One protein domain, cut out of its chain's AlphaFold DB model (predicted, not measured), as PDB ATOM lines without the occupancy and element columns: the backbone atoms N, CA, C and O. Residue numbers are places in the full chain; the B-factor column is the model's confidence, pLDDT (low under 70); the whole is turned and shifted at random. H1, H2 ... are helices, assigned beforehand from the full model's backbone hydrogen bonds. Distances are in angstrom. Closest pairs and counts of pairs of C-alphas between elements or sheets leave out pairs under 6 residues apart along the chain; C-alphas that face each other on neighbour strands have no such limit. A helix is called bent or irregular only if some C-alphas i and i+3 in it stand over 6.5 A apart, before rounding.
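Overview. This is residues 142 to 199 of the 199 residues of an uncharacterized protein of Novosphingobium sp. P6W (UniProt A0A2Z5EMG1). Picture a helical hairpin, H2 and H3 folded back on each other, with the longest helix, H1, slanting over its turn end and rising away from it toward residue 158. The link of residues 159 to 166 then comes back from the far end of H1 to the start of H2 and spans the open side of this wedge. The printed part has 58 residues with three named helices, in the order H1, H2, H3, and no named strand; the class is all helix. The whole is compact, with a radius of gyration of the C-alphas of 10.9 A, and its outline is elongated, with spans of 33 by 20 by 17 A.

Along the chain. Find C-alpha 145 at (137.497, 117.220, 101.289); from there H1, residues 145 to 158, runs 19.9 A to C-alpha 158 at (124.094, 125.507, 113.478). Next look for H2, residues 167 to 179, which measures 18.0 A from first to last C-alpha. H2 is irregular: C-alphas 169 and 172 are 7.9 A apart, and its line is a rough one. H3, residues 184 to 196, covers 18.6 A and ends at C-alpha 196 at (116.169, 105.202, 114.581).

Arrangement. Start at H1, which touches H2; the closest C-alphas are those of Ala 148 and Leu 178, 5.4 A apart. H2 touches H1 with residues 174 to 179 alone. The two helices stand at a steep tilt of 50 degrees and run opposite ways. H1 and H3 only just touch, with 3 pairs of C-alphas within 8 A, between residues 151 to 155 of H1 and residue 184 of H3 alone; the closest C-alphas are those of Met 152 and Val 184, 6.8 A apart. Their tilt of 68 degrees is steep, only just short of about perpendicular, and they run the same way. H2 and H3 touch and form a helical hairpin; their closest C-alphas, those of Leu 178 and Val 184, are 6.7 A apart. They run opposite ways at a shallow tilt of 34 degrees, only just short of steep. With one of the three pairs at a shallow tilt, the helix packing is mostly crossed, but only just. In H1 and H3 every O i to N i+4 pair is within hydrogen-bond range; in H2 it is 6 of 9.

Size, cuts and confidence. The two C-alphas farthest apart are those of Pro 142 and Gly 199, at 33.1 A. The printed part has no cut and ends at residue 199, the chain's last residue. The link from H1 to H2 is short, with 8 residues, and the link from H2 to H3 is tight, with 4. In the B-factor column you will find a mean pLDDT of 86.2 for the printed part of this model, and values under 70 at residues 197 to 199.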
ATOM      1  N   PRO A 142     131.725 119.205  92.522       76.94
ATOM      2  CA  PRO A 142     132.162 118.413  93.665       76.94
ATOM      3  C   PRO A 142     132.841 119.300  94.709       76.94
ATOM      4  O   PRO A 142     133.590 120.218  94.364       76.94
ATOM      5  N   LEU A 143     132.614 119.013  95.989       87.31
ATOM      6  CA  LEU A 143     133.391 119.646  97.051       87.31
ATOM      7  C   LEU A 143     134.727 118.922  97.208       87.31
ATOM      8  O   LEU A 143     134.781 117.693  97.220       87.31
ATOM      9  N   GLU A 144     135.800 119.679  97.418       92.44
ATOM     10  CA  GLU A 144     137.019 119.097  97.974       92.44
ATOM     11  C   GLU A 144     136.811 118.705  99.441       92.44
ATOM     12  O   GLU A 144     135.953 119.259 100.135       92.44
ATOM     13  N   GLU A 145     137.629 117.777  99.939       92.75
ATOM     14  CA  GLU A 145     137.497 117.220 101.289       92.75
ATOM     15  C   GLU A 145     137.462 118.309 102.372       92.75
ATOM     16  O   GLU A 145     136.596 118.289 103.248       92.75
ATOM     17  N   ALA A 146     138.342 119.311 102.283       93.94
ATOM     18  CA  ALA A 146     138.360 120.433 103.222       93.94
ATOM     19  C   ALA A 146     137.037 121.224 103.210       93.94
ATOM     20  O   ALA A 146     136.522 121.599 104.266       93.94
ATOM     21  N   GLY A 147     136.453 121.425 102.024       93.81
ATOM     22  CA  GLY A 147     135.150 122.064 101.852       93.81
ATOM     23  C   GLY A 147     134.015 121.225 102.439       93.81
ATOM     24  O   GLY A 147     133.201 121.740 103.205       93.81
ATOM     25  N   ALA A 148     133.997 119.920 102.162       94.75
ATOM     26  CA  ALA A 148     133.022 118.985 102.720       94.75
ATOM     27  C   ALA A 148     133.078 118.942 104.259       94.75
ATOM     28  O   ALA A 148     132.045 119.021 104.929       94.75
ATOM     29  N   VAL A 149     134.282 118.906 104.842       95.75
ATOM     30  CA  VAL A 149     134.482 118.986 106.298       95.75
ATOM     31  C   VAL A 149     133.938 120.298 106.861       95.75
ATOM     32  O   VAL A 149     133.265 120.281 107.895       95.75
ATOM     33  N   ALA A 150     134.200 121.427 106.198       95.19
ATOM     34  CA  ALA A 150     133.716 122.734 106.631       95.19
ATOM     35  C   ALA A 150     132.181 122.821 106.593       95.19
ATOM     36  O   ALA A 150     131.577 123.310 107.553       95.19
ATOM     37  N   VAL A 151     131.551 122.296 105.536       94.69
ATOM     38  CA  VAL A 151     130.089 122.223 105.395       94.69
ATOM     39  C   VAL A 151     129.476 121.360 106.494       94.69
ATOM     40  O   VAL A 151     128.578 121.830 107.193       94.69
ATOM     41  N   MET A 152     129.990 120.144 106.710       94.06
ATOM     42  CA  MET A 152     129.527 119.266 107.790       94.06
ATOM     43  C   MET A 152     129.660 119.958 109.152       94.06
ATOM     44  O   MET A 152     128.711 119.996 109.928       94.06
ATOM     45  N   ALA A 153     130.830 120.532 109.444       92.44
ATOM     46  CA  ALA A 153     131.085 121.175 110.726       92.44
ATOM     47  C   ALA A 153     130.171 122.384 110.957       92.44
ATOM     48  O   ALA A 153     129.685 122.574 112.071       92.44
ATOM     49  N   LYS A 154     129.921 123.196 109.920       93.62
ATOM     50  CA  LYS A 154     128.966 124.306 109.985       93.62
ATOM     51  C   LYS A 154     127.562 123.794 110.284       93.62
ATOM     52  O   LYS A 154     126.937 124.283 111.216       93.62
ATOM     53  N   PHE A 155     127.107 122.779 109.554       92.81
ATOM     54  CA  PHE A 155     125.782 122.204 109.759       92.81
ATOM     55  C   PHE A 155     125.601 121.686 111.191       92.81
ATOM     56  O   PHE A 155     124.618 122.049 111.833       92.81
ATOM     57  N   CYS A 156     126.585 120.953 111.726       90.00
ATOM     58  CA  CYS A 156     126.540 120.450 113.099       90.00
ATOM     59  C   CYS A 156     126.507 121.559 114.159       90.00
ATOM     60  O   CYS A 156     125.848 121.398 115.182       90.00
ATOM     61  N   ARG A 157     127.234 122.664 113.943       91.12
ATOM     62  CA  ARG A 157     127.222 123.810 114.867       91.12
ATOM     63  C   ARG A 157     125.891 124.550 114.849       91.12
ATOM     64  O   ARG A 157     125.424 124.960 115.904       91.12
ATOM     65  N   ASP A 158     125.310 124.715 113.667       91.44
ATOM     66  CA  ASP A 158     124.094 125.507 113.478       91.44
ATOM     67  C   ASP A 158     122.821 124.742 113.888       91.44
ATOM     68  O   ASP A 158     121.783 125.359 114.104       91.44
ATOM     69  N   ASN A 159     122.892 123.410 114.010       88.69
ATOM     70  CA  ASN A 159     121.745 122.540 114.300       88.69
ATOM     71  C   ASN A 159     122.013 121.613 115.506       88.69
ATOM     72  O   ASN A 159     121.997 120.383 115.365       88.69
ATOM     73  N   PRO A 160     122.284 122.164 116.705       80.50
ATOM     74  CA  PRO A 160     122.515 121.347 117.890       80.50
ATOM     75  C   PRO A 160     121.256 120.535 118.240       80.50
ATOM     76  O   PRO A 160     120.149 121.066 118.259       80.50
ATOM     77  N   GLY A 161     121.423 119.240 118.527       78.12
ATOM     78  CA  GLY A 161     120.328 118.353 118.954       78.12
ATOM     79  C   GLY A 161     119.483 117.737 117.832       78.12
ATOM     80  O   GLY A 161     118.548 117.002 118.125       78.12
ATOM     81  N   VAL A 162     119.811 117.983 116.558       77.06
ATOM     82  CA  VAL A 162     119.064 117.439 115.403       77.06
ATOM     83  C   VAL A 162     119.462 115.995 115.052       77.06
ATOM     84  O   VAL A 162     118.811 115.354 114.227       77.06
ATOM     85  N   TYR A 163     120.517 115.448 115.656       83.12
ATOM     86  CA  TYR A 163     121.104 114.178 115.226       83.12
ATOM     87  C   TYR A 163     120.988 113.067 116.257       83.12
ATOM     88  O   TYR A 163     121.178 113.301 117.449       83.12
ATOM     89  N   GLU A 164     120.764 111.852 115.763       84.06
ATOM     90  CA  GLU A 164     120.708 110.656 116.593       84.06
ATOM     91  C   GLU A 164     122.071 110.320 117.225       84.06
ATOM     92  O   GLU A 164     123.129 110.542 116.606       84.06
ATOM     93  N   PRO A 165     122.084 109.746 118.445       82.38
ATOM     94  CA  PRO A 165     123.292 109.186 119.032       82.38
ATOM     95  C   PRO A 165     123.978 108.220 118.056       82.38
ATOM     96  O   PRO A 165     123.355 107.333 117.483       82.38
ATOM     97  N   GLY A 166     125.285 108.398 117.854       83.31
ATOM     98  CA  GLY A 166     126.071 107.559 116.943       83.31
ATOM     99  C   GLY A 166     126.264 108.117 115.528       83.31
ATOM    100  O   GLY A 166     127.062 107.551 114.783       83.31
ATOM    101  N   ILE A 167     125.666 109.264 115.165       86.19
ATOM    102  CA  ILE A 167     125.881 109.866 113.831       86.19
ATOM    103  C   ILE A 167     127.356 110.183 113.527       86.19
ATOM    104  O   ILE A 167     127.787 110.183 112.375       86.19
ATOM    105  N   SER A 168     128.169 110.416 114.562       86.81
ATOM    106  CA  SER A 168     129.606 110.679 114.426       86.81
ATOM    107  C   SER A 168     130.372 109.503 113.811       86.81
ATOM    108  O   SER A 168     131.394 109.723 113.157       86.81
ATOM    109  N   ALA A 169     129.857 108.275 113.940       88.00
ATOM    110  CA  ALA A 169     130.416 107.087 113.301       88.00
ATOM    111  C   ALA A 169     130.348 107.143 111.764       88.00
ATOM    112  O   ALA A 169     131.109 106.441 111.102       88.00
ATOM    113  N   PHE A 170     129.491 108.005 111.204       88.44
ATOM    114  CA  PHE A 170     129.291 108.194 109.764       88.44
ATOM    115  C   PHE A 170     130.077 109.381 109.202       88.44
ATOM    116  O   PHE A 170     129.842 109.808 108.077       88.44
ATOM    117  N   ARG A 171     131.012 109.967 109.963       91.06
ATOM    118  CA  ARG A 171     131.746 111.165 109.524       91.06
ATOM    119  C   ARG A 171     132.396 110.994 108.147       91.06
ATOM    120  O   ARG A 171     132.304 111.899 107.324       91.06
ATOM    121  N   LYS A 172     133.073 109.866 107.906       90.50
ATOM    122  CA  LYS A 172     133.770 109.617 106.632       90.50
ATOM    123  C   LYS A 172     132.777 109.509 105.479       90.50
ATOM    124  O   LYS A 172     133.017 110.050 104.408       90.50
ATOM    125  N   GLU A 173     131.656 108.845 105.723       87.75
ATOM    126  CA  GLU A 173     130.552 108.696 104.786       87.75
ATOM    127  C   GLU A 173     129.910 110.043 104.438       87.75
ATOM    128  O   GLU A 173     129.758 110.360 103.264       87.75
ATOM    129  N   ILE A 174     129.594 110.862 105.444       90.81
ATOM    130  CA  ILE A 174     129.010 112.195 105.253       90.81
ATOM    131  C   ILE A 174     129.934 113.052 104.387       90.81
ATOM    132  O   ILE A 174     129.475 113.683 103.439       90.81
ATOM    133  N   ILE A 175     131.238 113.048 104.680       92.69
ATOM    134  CA  ILE A 175     132.233 113.777 103.885       92.69
ATOM    135  C   ILE A 175     132.252 113.260 102.443       92.69
ATOM    136  O   ILE A 175     132.201 114.069 101.522       92.69
ATOM    137  N   ALA A 176     132.266 111.942 102.234       89.88
ATOM    138  CA  ALA A 176     132.273 111.359 100.894       89.88
ATOM    139  C   ALA A 176     131.020 111.731 100.078       89.88
ATOM    140  O   ALA A 176     131.142 112.089  98.908       89.88
ATOM    141  N   GLU A 177     129.829 111.709 100.683       88.75
ATOM    142  CA  GLU A 177     128.593 112.140 100.014       88.75
ATOM    143  C   GLU A 177     128.629 113.642  99.685       88.75
ATOM    144  O   GLU A 177     128.270 114.039  98.577       88.75
ATOM    145  N   LEU A 178     129.106 114.486 100.606       91.44
ATOM    146  CA  LEU A 178     129.271 115.926 100.362       91.44
ATOM    147  C   LEU A 178     130.255 116.205  99.220       91.44
ATOM    148  O   LEU A 178     129.995 117.066  98.383       91.44
ATOM    149  N   MET A 179     131.360 115.458  99.149       90.75
ATOM    150  CA  MET A 179     132.300 115.532  98.028       90.75
ATOM    151  C   MET A 179     131.643 115.104  96.712       90.75
ATOM    152  O   MET A 179     131.892 115.722  95.683       90.75
ATOM    153  N   ALA A 180     130.742 114.119  96.743       85.62
ATOM    154  CA  ALA A 180     129.921 113.728  95.594       85.62
ATOM    155  C   ALA A 180     128.812 114.748  95.246       85.62
ATOM    156  O   ALA A 180     128.056 114.530  94.298       85.62
ATOM    157  N   GLY A 181     128.712 115.853  95.995       86.81
ATOM    158  CA  GLY A 181     127.778 116.950  95.747       86.81
ATOM    159  C   GLY A 181     126.383 116.750  96.340       86.81
ATOM    160  O   GLY A 181     125.436 117.445  95.972       86.81
ATOM    161  N   ALA A 182     126.234 115.809  97.272       87.06
ATOM    162  CA  ALA A 182     125.010 115.653  98.040       87.06
ATOM    163  C   ALA A 182     124.743 116.866  98.951       87.06
ATOM    164  O   ALA A 182     125.657 117.481  99.496       87.06
ATOM    165  N   ASN A 183     123.464 117.173  99.184       88.62
ATOM    166  CA  ASN A 183     123.067 118.193 100.150       88.62
ATOM    167  C   ASN A 183     123.219 117.686 101.596       88.62
ATOM    168  O   ASN A 183     122.776 116.584 101.927       88.62
ATOM    169  N   VAL A 184     123.800 118.517 102.467       90.12
ATOM    170  CA  VAL A 184     124.041 118.186 103.880       90.12
ATOM    171  C   VAL A 184     122.757 117.857 104.650       90.12
ATOM    172  O   VAL A 184     122.749 116.904 105.419       90.12
ATOM    173  N   VAL A 185     121.658 118.575 104.411       89.44
ATOM    174  CA  VAL A 185     120.375 118.344 105.095       89.44
ATOM    175  C   VAL A 185     119.856 116.943 104.784       89.44
ATOM    176  O   VAL A 185     119.512 116.198 105.700       89.44
ATOM    177  N   ASP A 186     119.885 116.553 103.509       84.38
ATOM    178  CA  ASP A 186     119.382 115.254 103.059       84.38
ATOM    179  C   ASP A 186     120.225 114.096 103.599       84.38
ATOM    180  O   ASP A 186     119.683 113.072 104.006       84.38
ATOM    181  N   ILE A 187     121.557 114.245 103.619       87.50
ATOM    182  CA  ILE A 187     122.455 113.216 104.171       87.50
ATOM    183  C   ILE A 187     122.079 112.928 105.627       87.50
ATOM    184  O   ILE A 187     121.881 111.774 106.005       87.50
ATOM    185  N   PHE A 188     121.960 113.976 106.442       89.38
ATOM    186  CA  PHE A 188     121.645 113.825 107.859       89.38
ATOM    187  C   PHE A 188     120.215 113.319 108.091       89.38
ATOM    188  O   PHE A 188     120.008 112.497 108.981       89.38
ATOM    189  N   ALA A 189     119.240 113.751 107.285       85.44
ATOM    190  CA  ALA A 189     117.863 113.269 107.378       85.44
ATOM    191  C   ALA A 189     117.761 111.751 107.143       85.44
ATOM    192  O   ALA A 189     117.084 111.061 107.910       85.44
ATOM    193  N   VAL A 190     118.469 111.228 106.134       82.19
ATOM    194  CA  VAL A 190     118.506 109.787 105.837       82.19
ATOM    195  C   VAL A 190     119.182 109.011 106.963       82.19
ATOM    196  O   VAL A 190     118.584 108.083 107.505       82.19
ATOM    197  N   LEU A 191     120.389 109.419 107.369       84.25
ATOM    198  CA  LEU A 191     121.155 108.708 108.398       84.25
ATOM    199  C   LEU A 191     120.432 108.682 109.752       84.25
ATOM    200  O   LEU A 191     120.458 107.672 110.448       84.25
ATOM    201  N   ASN A 192     119.743 109.765 110.119       85.12
ATOM    202  CA  ASN A 192     118.921 109.794 111.329       85.12
ATOM    203  C   ASN A 192     117.761 108.791 111.261       85.12
ATOM    204  O   ASN A 192     117.469 108.126 112.250       85.12
ATOM    205  N   ARG A 193     117.089 108.669 110.106       79.50
ATOM    206  CA  ARG A 193     116.002 107.694 109.918       79.50
ATOM    207  C   ARG A 193     116.525 106.262 110.052       79.50
ATOM    208  O   ARG A 193     115.888 105.442 110.701       79.50
ATOM    209  N   GLU A 194     117.696 105.986 109.482       75.00
ATOM    210  CA  GLU A 194     118.356 104.679 109.573       75.00
ATOM    211  C   GLU A 194     118.783 104.338 111.006       75.00
ATOM    212  O   GLU A 194     118.574 103.213 111.450       75.00
ATOM    213  N   LEU A 195     119.343 105.302 111.745       78.56
ATOM    214  CA  LEU A 195     119.744 105.106 113.140       78.56
ATOM    215  C   LEU A 195     118.551 104.820 114.057       78.56
ATOM    216  O   LEU A 195     118.657 103.947 114.913       78.56
ATOM    217  N   ARG A 196     117.412 105.491 113.844       77.12
ATOM    218  CA  ARG A 196     116.169 105.202 114.581       77.12
ATOM    219  C   ARG A 196     115.631 103.807 114.297       77.12
ATOM    220  O   ARG A 196     115.193 103.145 115.219       77.12
ATOM    221  N   ALA A 197     115.697 103.357 113.046       64.62
ATOM    222  CA  ALA A 197     115.218 102.030 112.657       64.62
ATOM    223  C   ALA A 197     116.127 100.877 113.135       64.62
ATOM    224  O   ALA A 197     115.768  99.711 112.978       64.62
ATOM    225  N   ALA A 198     117.325 101.183 113.646       61.78
ATOM    226  CA  ALA A 198     118.304 100.201 114.109       61.78
ATOM    227  C   ALA A 198     118.405 100.086 115.643       61.78
ATOM    228  O   ALA A 198     119.090  99.175 116.116       61.78
ATOM    229  N   GLY A 199     117.800 101.015 116.390       54.28
ATOM    230  CA  GLY A 199     117.752 101.023 117.859       54.28
ATOM    231  C   GLY A 199     116.464 100.415 118.388       54.28
ATOM    232  O   GLY A 199     116.537  99.799 119.473       54.28
TER     233      GLY A 199